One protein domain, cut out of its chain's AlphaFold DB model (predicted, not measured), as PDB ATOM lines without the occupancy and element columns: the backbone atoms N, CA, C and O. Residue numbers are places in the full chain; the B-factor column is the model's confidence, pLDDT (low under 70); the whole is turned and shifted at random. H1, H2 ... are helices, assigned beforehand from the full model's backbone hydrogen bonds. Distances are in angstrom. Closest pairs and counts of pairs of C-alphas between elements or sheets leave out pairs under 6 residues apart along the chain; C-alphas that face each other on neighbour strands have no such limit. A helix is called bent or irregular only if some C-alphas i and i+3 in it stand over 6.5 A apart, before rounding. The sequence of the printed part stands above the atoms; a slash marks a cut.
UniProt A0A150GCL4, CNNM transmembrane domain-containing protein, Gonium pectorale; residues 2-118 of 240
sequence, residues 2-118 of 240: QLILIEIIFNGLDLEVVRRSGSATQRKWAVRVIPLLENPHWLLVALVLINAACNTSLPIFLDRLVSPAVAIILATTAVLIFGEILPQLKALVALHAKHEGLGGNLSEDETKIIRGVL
ATOM      1  N   GLN A   2     -51.897  15.678  44.872       48.16
ATOM      2  CA  GLN A   2     -52.737  14.533  44.439       48.16
ATOM      3  C   GLN A   2     -52.476  14.098  42.983       48.16
ATOM      4  O   GLN A   2     -52.523  12.916  42.669       48.16
ATOM      5  N   LEU A   3     -52.117  15.045  42.116       52.25
ATOM      6  CA  LEU A   3     -51.764  14.791  40.718       52.25
ATOM      7  C   LEU A   3     -50.490  13.956  40.524       52.25
ATOM      8  O   LEU A   3     -50.477  13.117  39.637       52.25
ATOM      9  N   ILE A   4     -49.463  14.111  41.370       54.12
ATOM     10  CA  ILE A   4     -48.213  13.327  41.271       54.12
ATOM     11  C   ILE A   4     -48.484  11.854  41.604       54.12
ATOM     12  O   ILE A   4     -47.978  10.954  40.940       54.12
ATOM     13  N   LEU A   5     -49.338  11.607  42.605       54.31
ATOM     14  CA  LEU A   5     -49.835  10.271  42.939       54.31
ATOM     15  C   LEU A   5     -50.554   9.624  41.744       54.31
ATOM     16  O   LEU A   5     -50.307   8.465  41.423       54.31
ATOM     17  N   ILE A   6     -51.442  10.383  41.095       53.19
ATOM     18  CA  ILE A   6     -52.221   9.918  39.941       53.19
ATOM     19  C   ILE A   6     -51.301   9.637  38.750       53.19
ATOM     20  O   ILE A   6     -51.454   8.606  38.107       53.19
ATOM     21  N   GLU A   7     -50.323  10.503  38.488       56.00
ATOM     22  CA  GLU A   7     -49.366  10.360  37.389       56.00
ATOM     23  C   GLU A   7     -48.519   9.087  37.545       56.00
ATOM     24  O   GLU A   7     -48.334   8.347  36.584       56.00
ATOM     25  N   ILE A   8     -48.072   8.762  38.761       57.62
ATOM     26  CA  ILE A   8     -47.304   7.533  39.033       57.62
ATOM     27  C   ILE A   8     -48.172   6.273  38.865       57.62
ATOM     28  O   ILE A   8     -47.683   5.267  38.351       57.62
ATOM     29  N   ILE A   9     -49.455   6.321  39.246       56.66
ATOM     30  CA  ILE A   9     -50.385   5.186  39.105       56.66
ATOM     31  C   ILE A   9     -50.808   4.973  37.640       56.66
ATOM     32  O   ILE A   9     -50.827   3.836  37.167       56.66
ATOM     33  N   PHE A  10     -51.144   6.038  36.904       54.72
ATOM     34  CA  PHE A  10     -51.622   5.940  35.515       54.72
ATOM     35  C   PHE A  10     -50.511   5.580  34.514       54.72
ATOM     36  O   PHE A  10     -50.800   4.991  33.473       54.72
ATOM     37  N   ASN A  11     -49.247   5.860  34.844       62.75
ATOM     38  CA  ASN A  11     -48.089   5.579  33.990       62.75
ATOM     39  C   ASN A  11     -47.747   4.089  33.833       62.75
ATOM     40  O   ASN A  11     -46.821   3.771  33.096       62.75
ATOM     41  N   GLY A  12     -48.449   3.151  34.480       61.31
ATOM     42  CA  GLY A  12     -48.171   1.716  34.314       61.31
ATOM     43  C   GLY A  12     -48.284   1.240  32.857       61.31
ATOM     44  O   GLY A  12     -47.495   0.405  32.413       61.31
ATOM     45  N   LEU A  13     -49.217   1.818  32.090       55.03
ATOM     46  CA  LEU A  13     -49.400   1.504  30.669       55.03
ATOM     47  C   LEU A  13     -48.284   2.112  29.799       55.03
ATOM     48  O   LEU A  13     -47.725   1.429  28.943       55.03
ATOM     49  N   ASP A  14     -47.920   3.369  30.062       61.84
ATOM     50  CA  ASP A  14     -46.849   4.076  29.352       61.84
ATOM     51  C   ASP A  14     -45.468   3.490  29.685       61.84
ATOM     52  O   ASP A  14     -44.604   3.388  28.812       61.84
ATOM     53  N   LEU A  15     -45.263   2.994  30.912       65.50
ATOM     54  CA  LEU A  15     -44.045   2.284  31.304       65.50
ATOM     55  C   LEU A  15     -43.853   0.986  30.520       65.50
ATOM     56  O   LEU A  15     -42.717   0.657  30.180       65.50
ATOM     57  N   GLU A  16     -44.925   0.248  30.223       63.62
ATOM     58  CA  GLU A  16     -44.829  -0.983  29.431       63.62
ATOM     59  C   GLU A  16     -44.487  -0.674  27.965       63.62
ATOM     60  O   GLU A  16     -43.683  -1.384  27.349       63.62
ATOM     61  N   VAL A  17     -44.996   0.440  27.428       63.88
ATOM     62  CA  VAL A  17     -44.598   0.955  26.109       63.88
ATOM     63  C   VAL A  17     -43.129   1.391  26.118       63.88
ATOM     64  O   VAL A  17     -42.366   0.991  25.239       63.88
ATOM     65  N   VAL A  18     -42.676   2.123  27.139       65.31
ATOM     66  CA  VAL A  18     -41.268   2.538  27.289       65.31
ATOM     67  C   VAL A  18     -40.340   1.335  27.503       65.31
ATOM     68  O   VAL A  18     -39.228   1.312  26.969       65.31
ATOM     69  N   ARG A  19     -40.786   0.287  28.207       65.44
ATOM     70  CA  ARG A  19     -40.026  -0.961  28.381       65.44
ATOM     71  C   ARG A  19     -39.779  -1.667  27.048       65.44
ATOM     72  O   ARG A  19     -38.703  -2.236  26.859       65.44
ATOM     73  N   ARG A  20     -40.745  -1.634  26.125       64.00
ATOM     74  CA  ARG A  20     -40.638  -2.308  24.819       64.00
ATOM     75  C   ARG A  20     -40.048  -1.430  23.720       64.00
ATOM     76  O   ARG A  20     -39.309  -1.949  22.889       64.00
ATOM     77  N   SER A  21     -40.274  -0.122  23.744       58.69
ATOM     78  CA  SER A  21     -39.957   0.786  22.627       58.69
ATOM     79  C   SER A  21     -38.989   1.918  22.992       58.69
ATOM     80  O   SER A  21     -38.526   2.629  22.107       58.69
ATOM     81  N   GLY A  22     -38.644   2.085  24.273       65.38
ATOM     82  CA  GLY A  22     -37.731   3.131  24.741       65.38
ATOM     83  C   GLY A  22     -36.249   2.840  24.480       65.38
ATOM     84  O   GLY A  22     -35.850   1.712  24.174       65.38
ATOM     85  N   SER A  23     -35.415   3.870  24.656       68.12
ATOM     86  CA  SER A  23     -33.951   3.780  24.541       68.12
ATOM     87  C   SER A  23     -33.334   2.824  25.578       68.12
ATOM     88  O   SER A  23     -33.926   2.541  26.621       68.12
ATOM     89  N   ALA A  24     -32.106   2.344  25.332       72.19
ATOM     90  CA  ALA A  24     -31.414   1.393  26.216       72.19
ATOM     91  C   ALA A  24     -31.321   1.868  27.681       72.19
ATOM     92  O   ALA A  24     -31.421   1.065  28.611       72.19
ATOM     93  N   THR A  25     -31.177   3.179  27.890       70.50
ATOM     94  CA  THR A  25     -31.178   3.792  29.222       70.50
ATOM     95  C   THR A  25     -32.580   3.774  29.826       70.50
ATOM     96  O   THR A  25     -32.749   3.286  30.940       70.50
ATOM     97  N   GLN A  26     -33.602   4.219  29.088       65.94
ATOM     98  CA  GLN A  26     -34.992   4.255  29.564       65.94
ATOM     99  C   GLN A  26     -35.528   2.865  29.930       65.94
ATOM    100  O   GLN A  26     -36.171   2.721  30.969       65.94
ATOM    101  N   ARG A  27     -35.186   1.820  29.163       67.94
ATOM    102  CA  ARG A  27     -35.552   0.434  29.508       67.94
ATOM    103  C   ARG A  27     -34.958  -0.016  30.844       67.94
ATOM    104  O   ARG A  27     -35.660  -0.652  31.625       67.94
ATOM    105  N   LYS A  28     -33.697   0.329  31.143       75.62
ATOM    106  CA  LYS A  28     -33.059  -0.019  32.431       75.62
ATOM    107  C   LYS A  28     -33.778   0.615  33.623       75.62
ATOM    108  O   LYS A  28     -33.929  -0.042  34.649       75.62
ATOM    109  N   TRP A  29     -34.222   1.865  33.490       67.06
ATOM    110  CA  TRP A  29     -34.989   2.545  34.537       67.06
ATOM    111  C   TRP A  29     -36.396   1.959  34.676       67.06
ATOM    112  O   TRP A  29     -36.804   1.646  35.791       67.06
ATOM    113  N   ALA A  30     -37.091   1.712  33.563       68.56
ATOM    114  CA  ALA A  30     -38.424   1.111  33.571       68.56
ATOM    115  C   ALA A  30     -38.435  -0.255  34.278       68.56
ATOM    116  O   ALA A  30     -39.264  -0.489  35.151       68.56
ATOM    117  N   VAL A  31     -37.457  -1.124  33.992       71.19
ATOM    118  CA  VAL A  31     -37.340  -2.451  34.629       71.19
ATOM    119  C   VAL A  31     -37.152  -2.365  36.150       71.19
ATOM    120  O   VAL A  31     -37.622  -3.244  36.863       71.19
ATOM    121  N   ARG A  32     -36.509  -1.311  36.666       73.94
ATOM    122  CA  ARG A  32     -36.360  -1.102  38.118       73.94
ATOM    123  C   ARG A  32     -37.622  -0.560  38.786       73.94
ATOM    124  O   ARG A  32     -37.825  -0.821  39.965       73.94
ATOM    125  N   VAL A  33     -38.437   0.203  38.062       72.44
ATOM    126  CA  VAL A  33     -39.627   0.877  38.611       72.44
ATOM    127  C   VAL A  33     -40.864  -0.023  38.579       72.44
ATOM    128  O   VAL A  33     -41.674   0.039  39.495       72.44
ATOM    129  N   ILE A  34     -40.984  -0.913  37.588       72.31
ATOM    130  CA  ILE A  34     -42.092  -1.880  37.470       72.31
ATOM    131  C   ILE A  34     -42.365  -2.681  38.758       72.31
ATOM    132  O   ILE A  34     -43.516  -2.674  39.191       72.31
ATOM    133  N   PRO A  35     -41.372  -3.305  39.426       75.00
ATOM    134  CA  PRO A  35     -41.640  -4.059  40.655       75.00
ATOM    135  C   PRO A  35     -42.107  -3.172  41.822       75.00
ATOM    136  O   PRO A  35     -42.778  -3.649  42.731       75.00
ATOM    137  N   LEU A  36     -41.814  -1.864  41.801       70.69
ATOM    138  CA  LEU A  36     -42.308  -0.926  42.819       70.69
ATOM    139  C   LEU A  36     -43.803  -0.609  42.642       70.69
ATOM    140  O   LEU A  36     -44.457  -0.205  43.602       70.69
ATOM    141  N   LEU A  37     -44.351  -0.816  41.440       69.19
ATOM    142  CA  LEU A  37     -45.774  -0.638  41.131       69.19
ATOM    143  C   LEU A  37     -46.617  -1.888  41.448       69.19
ATOM    144  O   LEU A  37     -47.839  -1.785  41.502       69.19
ATOM    145  N   GLU A  38     -45.996  -3.048  41.704       71.19
ATOM    146  CA  GLU A  38     -46.707  -4.298  42.031       71.19
ATOM    147  C   GLU A  38     -47.419  -4.251  43.391       71.19
ATOM    148  O   GLU A  38     -48.410  -4.949  43.593       71.19
ATOM    149  N   ASN A  39     -46.968  -3.391  44.313       76.94
ATOM    150  CA  ASN A  39     -47.611  -3.165  45.610       76.94
ATOM    151  C   ASN A  39     -48.012  -1.690  45.785       76.94
ATOM    152  O   ASN A  39     -47.359  -0.951  46.529       76.94
ATOM    153  N   PRO A  40     -49.116  -1.249  45.151       69.50
ATOM    154  CA  PRO A  40     -49.514   0.159  45.123       69.50
ATOM    155  C   PRO A  40     -49.694   0.768  46.516       69.50
ATOM    156  O   PRO A  40     -49.382   1.932  46.734       69.50
ATOM    157  N   HIS A  41     -50.172  -0.019  47.482       77.75
ATOM    158  CA  HIS A  41     -50.471   0.455  48.831       77.75
ATOM    159  C   HIS A  41     -49.217   0.911  49.598       77.75
ATOM    160  O   HIS A  41     -49.232   1.993  50.181       77.75
ATOM    161  N   TRP A  42     -48.111   0.159  49.553       78.50
ATOM    162  CA  TRP A  42     -46.853   0.562  50.201       78.50
ATOM    163  C   TRP A  42     -46.226   1.782  49.533       78.50
ATOM    164  O   TRP A  42     -45.723   2.670  50.223       78.50
ATOM    165  N   LEU A  43     -46.303   1.853  48.201       78.19
ATOM    166  CA  LEU A  43     -45.825   3.001  47.437       78.19
ATOM    167  C   LEU A  43     -46.601   4.269  47.813       78.19
ATOM    168  O   LEU A  43     -45.996   5.310  48.060       78.19
ATOM    169  N   LEU A  44     -47.928   4.167  47.918       78.31
ATOM    170  CA  LEU A  44     -48.796   5.273  48.317       78.31
ATOM    171  C   LEU A  44     -48.479   5.763  49.727       78.31
ATOM    172  O   LEU A  44     -48.333   6.966  49.936       78.31
ATOM    173  N   VAL A  45     -48.319   4.845  50.680       82.19
ATOM    174  CA  VAL A  45     -47.989   5.191  52.068       82.19
ATOM    175  C   VAL A  45     -46.618   5.865  52.154       82.19
ATOM    176  O   VAL A  45     -46.510   6.938  52.746       82.19
ATOM    177  N   ALA A  46     -45.586   5.297  51.527       82.25
ATOM    178  CA  ALA A  46     -44.245   5.881  51.527       82.25
ATOM    179  C   ALA A  46     -44.230   7.276  50.883       82.25
ATOM    180  O   ALA A  46     -43.612   8.201  51.408       82.25
ATOM    181  N   LEU A  47     -44.952   7.447  49.774       77.19
ATOM    182  CA  LEU A  47     -44.990   8.704  49.039       77.19
ATOM    183  C   LEU A  47     -45.753   9.794  49.801       77.19
ATOM    184  O   LEU A  47     -45.285  10.930  49.862       77.19
ATOM    185  N   VAL A  48     -46.874   9.453  50.444       80.88
ATOM    186  CA  VAL A  48     -47.613  10.381  51.316       80.88
ATOM    187  C   VAL A  48     -46.773  10.777  52.535       80.88
ATOM    188  O   VAL A  48     -46.731  11.961  52.873       80.88
ATOM    189  N   LEU A  49     -46.060   9.829  53.154       83.56
ATOM    190  CA  LEU A  49     -45.191  10.090  54.309       83.56
ATOM    191  C   LEU A  49     -44.011  11.002  53.965       83.56
ATOM    192  O   LEU A  49     -43.786  11.991  54.660       83.56
ATOM    193  N   ILE A  50     -43.280  10.711  52.884       80.62
ATOM    194  CA  ILE A  50     -42.150  11.544  52.435       80.62
ATOM    195  C   ILE A  50     -42.638  12.952  52.110       80.62
ATOM    196  O   ILE A  50     -42.028  13.941  52.508       80.62
ATOM    197  N   ASN A  51     -43.779  13.053  51.441       77.38
ATOM    198  CA  ASN A  51     -44.355  14.333  51.093       77.38
ATOM    199  C   ASN A  51     -44.801  15.140  52.334       77.38
ATOM    200  O   ASN A  51     -44.558  16.345  52.405       77.38
ATOM    201  N   ALA A  52     -45.397  14.491  53.341       82.56
ATOM    202  CA  ALA A  52     -45.724  15.140  54.612       82.56
ATOM    203  C   ALA A  52     -44.461  15.600  55.365       82.56
ATOM    204  O   ALA A  52     -44.436  16.698  55.928       82.56
ATOM    205  N   ALA A  53     -43.392  14.801  55.323       85.06
ATOM    206  CA  ALA A  53     -42.103  15.153  55.908       85.06
ATOM    207  C   ALA A  53     -41.458  16.358  55.203       85.06
ATOM    208  O   ALA A  53     -40.946  17.247  55.873       85.06
ATOM    209  N   CYS A  54     -41.520  16.444  53.870       79.12
ATOM    210  CA  CYS A  54     -41.000  17.590  53.114       79.12
ATOM    211  C   CYS A  54     -41.763  18.890  53.412       79.12
ATOM    212  O   CYS A  54     -41.145  19.937  53.604       79.12
ATOM    213  N   ASN A  55     -43.096  18.825  53.497       81.12
ATOM    214  CA  ASN A  55     -43.924  20.004  53.771       81.12
ATOM    215  C   ASN A  55     -43.758  20.534  55.200       81.12
ATOM    216  O   ASN A  55     -43.984  21.716  55.445       81.12
ATOM    217  N   THR A  56     -43.359  19.676  56.138       82.50
ATOM    218  CA  THR A  56     -43.107  20.062  57.534       82.50
ATOM    219  C   THR A  56     -41.650  20.449  57.775       82.50
ATOM    220  O   THR A  56     -41.389  21.368  58.547       82.50
ATOM    221  N   SER A  57     -40.691  19.822  57.087       85.62
ATOM    222  CA  SER A  57     -39.265  20.108  57.267       85.62
ATOM    223  C   SER A  57     -38.828  21.442  56.664       85.62
ATOM    224  O   SER A  57     -38.006  22.128  57.267       85.62
ATOM    225  N   LEU A  58     -39.387  21.844  55.517       82.25
ATOM    226  CA  LEU A  58     -38.993  23.080  54.834       82.25
ATOM    227  C   LEU A  58     -39.261  24.347  55.680       82.25
ATOM    228  O   LEU A  58     -38.336  25.150  55.824       82.25
ATOM    229  N   PRO A  59     -40.445  24.524  56.307       80.38
ATOM    230  CA  PRO A  59     -40.669  25.624  57.245       80.38
ATOM    231  C   PRO A  59     -39.728  25.589  58.455       80.38
ATOM    232  O   PRO A  59     -39.145  26.612  58.800       80.38
ATOM    233  N   ILE A  60     -39.531  24.410  59.061       85.12
ATOM    234  CA  ILE A  60     -38.680  24.233  60.254       85.12
ATOM    235  C   ILE A  60     -37.217  24.581  59.952       85.12
ATOM    236  O   ILE A  60     -36.517  25.152  60.786       85.12
ATOM    237  N   PHE A  61     -36.744  24.239  58.755       84.69
ATOM    238  CA  PHE A  61     -35.391  24.555  58.320       84.69
ATOM    239  C   PHE A  61     -35.210  26.057  58.055       84.69
ATOM    240  O   PHE A  61     -34.207  26.634  58.471       84.69
ATOM    241  N   LEU A  62     -36.188  26.709  57.414       80.50
ATOM    242  CA  LEU A  62     -36.140  28.151  57.136       80.50
ATOM    243  C   LEU A  62     -36.222  29.004  58.408       80.50
ATOM    244  O   LEU A  62     -35.543  30.026  58.488       80.50
ATOM    245  N   ASP A  63     -36.962  28.552  59.420       82.81
ATOM    246  CA  ASP A  63     -37.056  29.212  60.731       82.81
ATOM    247  C   ASP A  63     -35.695  29.318  61.451       82.81
ATOM    248  O   ASP A  63     -35.476  30.206  62.270       82.81
ATOM    249  N   ARG A  64     -34.727  28.454  61.106       82.94
ATOM    250  CA  ARG A  64     -33.357  28.488  61.653       82.94
ATOM    251  C   ARG A  64     -32.406  29.429  60.907       82.94
ATOM    252  O   ARG A  64     -31.331  29.709  61.434       82.94
ATOM    253  N   LEU A  65     -32.751  29.869  59.695       81.94
ATOM    254  CA  LEU A  65     -31.858  30.648  58.822       81.94
ATOM    255  C   LEU A  65     -32.219  32.135  58.732       81.94
ATOM    256  O   LEU A  65     -31.332  32.955  58.501       81.94
ATOM    257  N   VAL A  66     -33.498  32.489  58.867       86.75
ATOM    258  CA  VAL A  66     -34.000  33.862  58.676       86.75
ATOM    259  C   VAL A  66     -34.859  34.315  59.855       86.75
ATOM    260  O   VAL A  66     -35.183  33.535  60.744       86.75
ATOM    261  N   SER A  67     -35.216  35.601  59.890       85.56
ATOM    262  CA  SER A  67     -36.085  36.126  60.945       85.56
ATOM    263  C   SER A  67     -37.469  35.450  60.918       85.56
ATOM    264  O   SER A  67     -37.963  35.138  59.831       85.56
ATOM    265  N   PRO A  68     -38.141  35.269  62.074       82.88
ATOM    266  CA  PRO A  68     -39.365  34.459  62.168       82.88
ATOM    267  C   PRO A  68     -40.483  34.902  61.212       82.88
ATOM    268  O   PRO A  68     -41.144  34.086  60.575       82.88
ATOM    269  N   ALA A  69     -40.668  36.216  61.047       84.62
ATOM    270  CA  ALA A  69     -41.675  36.760  60.136       84.62
ATOM    271  C   ALA A  69     -41.359  36.448  58.662       84.62
ATOM    272  O   ALA A  69     -42.248  36.102  57.885       84.62
ATOM    273  N   VAL A  70     -40.083  36.538  58.281       84.88
ATOM    274  CA  VAL A  70     -39.624  36.263  56.916       84.88
ATOM    275  C   VAL A  70     -39.653  34.757  56.634       84.88
ATOM    276  O   VAL A  70     -40.043  34.364  55.535       84.88
ATOM    277  N   ALA A  71     -39.340  33.920  57.631       84.81
ATOM    278  CA  ALA A  71     -39.419  32.462  57.547       84.81
ATOM    279  C   ALA A  71     -40.831  31.984  57.187       84.81
ATOM    280  O   ALA A  71     -40.996  31.207  56.248       84.81
ATOM    281  N   ILE A  72     -41.852  32.488  57.888       86.25
ATOM    282  CA  ILE A  72     -43.250  32.081  57.680       86.25
ATOM    283  C   ILE A  72     -43.725  32.448  56.270       86.25
ATOM    284  O   ILE A  72     -44.308  31.610  55.577       86.25
ATOM    285  N   ILE A  73     -43.450  33.676  55.821       88.88
ATOM    286  CA  ILE A  73     -43.866  34.160  54.495       88.88
ATOM    287  C   ILE A  73     -43.175  33.347  53.392       88.88
ATOM    288  O   ILE A  73     -43.844  32.874  52.468       88.88
ATOM    289  N   LEU A  74     -41.858  33.132  53.498       87.12
ATOM    290  CA  LEU A  74     -41.093  32.354  52.518       87.12
ATOM    291  C   LEU A  74     -41.520  30.889  52.482       87.12
ATOM    292  O   LEU A  74     -41.749  30.357  51.398       87.12
ATOM    293  N   ALA A  75     -41.657  30.246  53.640       86.31
ATOM    294  CA  ALA A  75     -42.029  28.841  53.723       86.31
ATOM    295  C   ALA A  75     -43.436  28.599  53.164       86.31
ATOM    296  O   ALA A  75     -43.622  27.695  52.353       86.31
ATOM    297  N   THR A  76     -44.407  29.440  53.529       87.00
ATOM    298  CA  THR A  76     -45.793  29.323  53.044       87.00
ATOM    299  C   THR A  76     -45.865  29.529  51.533       87.00
ATOM    300  O   THR A  76     -46.492  28.740  50.828       87.00
ATOM    301  N   THR A  77     -45.160  30.538  51.013       88.31
ATOM    302  CA  THR A  77     -45.100  30.808  49.569       88.31
ATOM    303  C   THR A  77     -44.424  29.659  48.818       88.31
ATOM    304  O   THR A  77     -44.924  29.212  47.787       88.31
ATOM    305  N   ALA A  78     -43.319  29.128  49.348       84.94
ATOM    306  CA  ALA A  78     -42.611  28.005  48.747       84.94
ATOM    307  C   ALA A  78     -43.471  26.732  48.736       84.94
ATOM    308  O   ALA A  78     -43.608  26.100  47.690       84.94
ATOM    309  N   VAL A  79     -44.100  26.370  49.858       84.81
ATOM    310  CA  VAL A  79     -44.960  25.177  49.936       84.81
ATOM    311  C   VAL A  79     -46.168  25.302  49.002       84.81
ATOM    312  O   VAL A  79     -46.474  24.338  48.304       84.81
ATOM    313  N   LEU A  80     -46.805  26.476  48.905       84.50
ATOM    314  CA  LEU A  80     -47.920  26.701  47.975       84.50
ATOM    315  C   LEU A  80     -47.475  26.522  46.511       84.50
ATOM    316  O   LEU A  80     -48.111  25.810  45.732       84.50
ATOM    317  N   ILE A  81     -46.336  27.114  46.138       85.12
ATOM    318  CA  ILE A  81     -45.816  27.031  44.768       85.12
ATOM    319  C   ILE A  81     -45.409  25.594  44.415       85.12
ATOM    320  O   ILE A  81     -45.822  25.080  43.375       85.12
ATOM    321  N   PHE A  82     -44.620  24.928  45.260       79.56
ATOM    322  CA  PHE A  82     -44.085  23.595  44.965       79.56
ATOM    323  C   PHE A  82     -45.092  22.461  45.209       79.56
ATOM    324  O   PHE A  82     -45.103  21.483  44.458       79.56
ATOM    325  N   GLY A  83     -45.948  22.577  46.224       75.56
ATOM    326  CA  GLY A  83     -46.918  21.547  46.605       75.56
ATOM    327  C   GLY A  83     -48.209  21.577  45.784       75.56
ATOM    328  O   GLY A  83     -48.778  20.514  45.474       75.56
ATOM    329  N   GLU A  84     -48.651  22.773  45.388       78.81
ATOM    330  CA  GLU A  84     -49.957  22.985  44.758       78.81
ATOM    331  C   GLU A  84     -49.831  23.523  43.333       78.81
ATOM    332  O   GLU A  84     -50.239  22.830  42.397       78.81
ATOM    333  N   ILE A  85     -49.206  24.690  43.149       82.75
ATOM    334  CA  ILE A  85     -49.238  25.412  41.865       82.75
ATOM    335  C   ILE A  85     -48.440  24.692  40.776       82.75
ATOM    336  O   ILE A  85     -48.967  24.462  39.690       82.75
ATOM    337  N   LEU A  86     -47.190  24.296  41.029       77.00
ATOM    338  CA  LEU A  86     -46.354  23.635  40.018       77.00
ATOM    339  C   LEU A  86     -46.951  22.302  39.532       77.00
ATOM    340  O   LEU A  86     -47.006  22.094  38.317       77.00
ATOM    341  N   PRO A  87     -47.435  21.399  40.409       71.56
ATOM    342  CA  PRO A  87     -48.116  20.186  39.965       71.56
ATOM    343  C   PRO A  87     -49.404  20.461  39.179       71.56
ATOM    344  O   PRO A  87     -49.666  19.770  38.198       71.56
ATOM    345  N   GLN A  88     -50.200  21.461  39.578       76.56
ATOM    346  CA  GLN A  88     -51.415  21.852  38.850       76.56
ATOM    347  C   GLN A  88     -51.091  22.440  37.473       76.56
ATOM    348  O   GLN A  88     -51.741  22.093  36.490       76.56
ATOM    349  N   LEU A  89     -50.048  23.268  37.378       78.06
ATOM    350  CA  LEU A  89     -49.580  23.843  36.119       78.06
ATOM    351  C   LEU A  89     -49.091  22.746  35.169       78.06
ATOM    352  O   LEU A  89     -49.463  22.732  34.000       78.06
ATOM    353  N   LYS A  90     -48.311  21.783  35.677       69.44
ATOM    354  CA  LYS A  90     -47.883  20.611  34.902       69.44
ATOM    355  C   LYS A  90     -49.064  19.785  34.423       69.44
ATOM    356  O   LYS A  90     -49.063  19.376  33.274       69.44
ATOM    357  N   ALA A  91     -50.069  19.569  35.266       69.69
ATOM    358  CA  ALA A  91     -51.273  18.844  34.882       69.69
ATOM    359  C   ALA A  91     -52.065  19.570  33.790       69.69
ATOM    360  O   ALA A  91     -52.519  18.941  32.843       69.69
ATOM    361  N   LEU A  92     -52.193  20.894  33.890       71.06
ATOM    362  CA  LEU A  92     -52.850  21.720  32.879       71.06
ATOM    363  C   LEU A  92     -52.081  21.696  31.550       71.06
ATOM    364  O   LEU A  92     -52.678  21.505  30.493       71.06
ATOM    365  N   VAL A  93     -50.752  21.827  31.606       71.50
ATOM    366  CA  VAL A  93     -49.877  21.705  30.432       71.50
ATOM    367  C   VAL A  93     -49.935  20.294  29.861       71.50
ATOM    368  O   VAL A  93     -50.005  20.159  28.652       71.50
ATOM    369  N   ALA A  94     -49.975  19.251  30.689       63.44
ATOM    370  CA  ALA A  94     -50.120  17.870  30.244       63.44
ATOM    371  C   ALA A  94     -51.496  17.613  29.614       63.44
ATOM    372  O   ALA A  94     -51.579  16.868  28.649       63.44
ATOM    373  N   LEU A  95     -52.570  18.241  30.102       61.38
ATOM    374  CA  LEU A  95     -53.900  18.149  29.491       61.38
ATOM    375  C   LEU A  95     -53.952  18.853  28.131       61.38
ATOM    376  O   LEU A  95     -54.516  18.294  27.194       61.38
ATOM    377  N   HIS A  96     -53.315  20.018  27.989       59.97
ATOM    378  CA  HIS A  96     -53.163  20.663  26.682       59.97
ATOM    379  C   HIS A  96     -52.181  19.921  25.768       59.97
ATOM    380  O   HIS A  96     -52.474  19.766  24.593       59.97
ATOM    381  N   ALA A  97     -51.088  19.365  26.288       56.44
ATOM    382  CA  ALA A  97     -50.143  18.540  25.532       56.44
ATOM    383  C   ALA A  97     -50.736  17.179  25.141       56.44
ATOM    384  O   ALA A  97     -50.314  16.576  24.163       56.44
ATOM    385  N   LYS A  98     -51.737  16.682  25.876       50.34
ATOM    386  CA  LYS A  98     -52.523  15.506  25.484       50.34
ATOM    387  C   LYS A  98     -53.526  15.841  24.375       50.34
ATOM    388  O   LYS A  98     -53.925  14.943  23.645       50.34
ATOM    389  N   HIS A  99     -53.894  17.116  24.240       51.78
ATOM    390  CA  HIS A  99     -54.669  17.648  23.118       51.78
ATOM    391  C   HIS A  99     -53.778  18.070  21.929       51.78
ATOM    392  O   HIS A  99     -54.236  18.045  20.792       51.78
ATOM    393  N   GLU A 100     -52.504  18.386  22.178       50.72
ATOM    394  CA  GLU A 100     -51.469  18.715  21.184       50.72
ATOM    395  C   GLU A 100     -50.263  17.773  21.305       50.72
ATOM    396  O   GLU A 100     -49.147  18.194  21.601       50.72
ATOM    397  N   GLY A 101     -50.538  16.477  21.113       51.31
ATOM    398  CA  GLY A 101     -49.649  15.341  21.358       51.31
ATOM    399  C   GLY A 101     -48.150  15.632  21.323       51.31
ATOM    400  O   GLY A 101     -47.610  15.937  20.270       51.31
ATOM    401  N   LEU A 102     -47.463  15.430  22.451       48.16
ATOM    402  CA  LEU A 102     -46.006  15.290  22.487       48.16
ATOM    403  C   LEU A 102     -45.546  14.507  23.722       48.16
ATOM    404  O   LEU A 102     -45.629  14.967  24.857       48.16
ATOM    405  N   GLY A 103     -44.995  13.322  23.465       45.00
ATOM    406  CA  GLY A 103     -44.275  12.516  24.454       45.00
ATOM    407  C   GLY A 103     -43.612  11.248  23.911       45.00
ATOM    408  O   GLY A 103     -43.099  10.442  24.674       45.00
ATOM    409  N   GLY A 104     -43.616  11.066  22.596       49.53
ATOM    410  CA  GLY A 104     -42.995   9.978  21.855       49.53
ATOM    411  C   GLY A 104     -43.352  10.219  20.399       49.53
ATOM    412  O   GLY A 104     -44.456  10.667  20.125       49.53
ATOM    413  N   ASN A 105     -42.411  10.029  19.485       56.53
ATOM    414  CA  ASN A 105     -42.495  10.442  18.080       56.53
ATOM    415  C   ASN A 105     -43.488   9.602  17.247       56.53
ATOM    416  O   ASN A 105     -43.151   9.177  16.147       56.53
ATOM    417  N   LEU A 106     -44.651   9.279  17.811       61.75
ATOM    418  CA  LEU A 106     -45.658   8.421  17.222       61.75
ATOM    419  C   LEU A 106     -47.017   9.117  17.315       61.75
ATOM    420  O   LEU A 106     -47.456   9.488  18.405       61.75
ATOM    421  N   SER A 107     -47.670   9.294  16.169       73.38
ATOM    422  CA  SER A 107     -49.048   9.773  16.056       73.38
ATOM    423  C   SER A 107     -49.976   8.950  16.962       73.38
ATOM    424  O   SER A 107     -49.728   7.772  17.241       73.38
ATOM    425  N   GLU A 108     -51.084   9.544  17.408       72.31
ATOM    426  CA  GLU A 108     -52.131   8.834  18.153       72.31
ATOM    427  C   GLU A 108     -52.566   7.547  17.420       72.31
ATOM    428  O   GLU A 108     -52.812   6.511  18.044       72.31
ATOM    429  N   ASP A 109     -52.559   7.583  16.087       71.94
ATOM    430  CA  ASP A 109     -52.852   6.440  15.224       71.94
ATOM    431  C   ASP A 109     -51.785   5.344  15.309       71.94
ATOM    432  O   ASP A 109     -52.116   4.162  15.403       71.94
ATOM    433  N   GLU A 110     -50.504   5.708  15.356       72.44
ATOM    434  CA  GLU A 110     -49.409   4.744  15.502       72.44
ATOM    435  C   GLU A 110     -49.457   4.069  16.875       72.44
ATOM    436  O   GLU A 110     -49.263   2.857  16.985       72.44
ATOM    437  N   THR A 111     -49.818   4.819  17.916       71.50
ATOM    438  CA  THR A 111     -50.021   4.262  19.259       71.50
ATOM    439  C   THR A 111     -51.207   3.292  19.288       71.50
ATOM    440  O   THR A 111     -51.096   2.204  19.862       71.50
ATOM    441  N   LYS A 112     -52.325   3.626  18.626       71.69
ATOM    442  CA  LYS A 112     -53.480   2.720  18.476       71.69
ATOM    443  C   LYS A 112     -53.112   1.447  17.711       71.69
ATOM    444  O   LYS A 112     -53.495   0.358  18.138       71.69
ATOM    445  N   ILE A 113     -52.332   1.564  16.636       81.75
ATOM    446  CA  ILE A 113     -51.849   0.420  15.850       81.75
ATOM    447  C   ILE A 113     -50.958  -0.482  16.710       81.75
ATOM    448  O   ILE A 113     -51.204  -1.686  16.790       81.75
ATOM    449  N   ILE A 114     -49.962   0.084  17.398       80.00
ATOM    450  CA  ILE A 114     -49.040  -0.684  18.250       80.00
ATOM    451  C   ILE A 114     -49.809  -1.394  19.363       80.00
ATOM    452  O   ILE A 114     -49.575  -2.578  19.609       80.00
ATOM    453  N   ARG A 115     -50.760  -0.709  20.004       73.38
ATOM    454  CA  ARG A 115     -51.602  -1.306  21.044       73.38
ATOM    455  C   ARG A 115     -52.441  -2.464  20.502       73.38
ATOM    456  O   ARG A 115     -52.457  -3.525  21.116       73.38
ATOM    457  N   GLY A 116     -53.045  -2.308  19.323       78.12
ATOM    458  CA  GLY A 116     -53.780  -3.388  18.660       78.12
ATOM    459  C   GLY A 116     -52.902  -4.606  18.344       78.12
ATOM    460  O   GLY A 116     -53.315  -5.742  18.573       78.12
ATOM    461  N   VAL A 117     -51.666  -4.387  17.882       81.12
ATOM    462  CA  VAL A 117     -50.699  -5.469  17.614       81.12
ATOM    463  C   VAL A 117     -50.258  -6.164  18.906       81.12
ATOM    464  O   VAL A 117     -50.157  -7.392  18.939       81.12
ATOM    465  N   LEU A 118     -50.013  -5.406  19.977       76.81
ATOM    466  CA  LEU A 118     -49.645  -5.960  21.281       76.81
ATOM    467  C   LEU A 118     -50.786  -6.785  21.895       76.81
ATOM    468  O   LEU A 118     -50.526  -7.873  22.410       76.81
TER     469      LEU A 118
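This is residues 2 to 118 of the 240 residues of the protein "CNNM transmembrane domain-containing protein" of Gonium pectorale (UniProt A0A150GCL4). Two long helices, H4 and the bent but nearly straight H5, form a narrow V joined at residues 64 to 67, and short H1 sits between its open ends. Hairpin H2 and H3 lies at the open end, and H6 stands alone beyond H5b. The printed part has 117 residues with six named helices, H1 to H6 in chain order, and no named strand; its class is all helix. It is loose, with a radius of gyration of the C-alphas of 18.9 A, and elongated, spanning 61 by 32 by 24 A.

H5, residues 68 to 99, was assigned as one helix by its hydrogen bonds but is bent: C-alphas 83 and 86 are 6.9 A apart, and arms H5a, residues 68 to 83, and H5b, residues 86 to 99, stand at a shallow tilt of 20 degrees. H4, residues 40 to 63, touches H5a with residues 55 to 63 alone, closest at the C-alphas of Pro 59 and Ala 75, 5.0 A; this hairpin runs opposite ways at a shallow tilt of 27 degrees. H1, residues 2 to 10, touches H5b at a steep tilt of 45 degrees, closest at the C-alphas of Leu 3 and Pro 87, 6.6 A. H1 and H4 only just touch, with 3 pairs of C-alphas within 8 A, closest at Leu 5 and Leu 44, 7.4 A. H2, residues 12 to 21, and H3, residues 24 to 37, form a hairpin, closest at the C-alphas of Arg 19 and Arg 27, 4.8 A. H6, residues 108 to 118, touches no helix. Every O i to N i+4 pair is within hydrogen-bond range in H1, H2, H5a, H5b and H6; H3 has 7 of 10 and H4 18 of 20.

H4 measures 35.3 A, H5a 21.6 A, H3 20.8 A and H5b 19.8 A from first to last C-alpha. H3 is only just irregular, with C-alphas 32 and 35 6.6 A apart. H1 begins at C-alpha 2, (-52.737, 14.533, 44.439), and H6 ends at C-alpha 118, (-49.645, -5.960, 21.281).

The two C-alphas farthest apart, of Ser 67 and Val 117, are 61.8 A apart. The printed part has no cut and no long link. Its mean pLDDT is 72.1, with 43 residues under 70, among them residues 2 to 23 and 94 to 106.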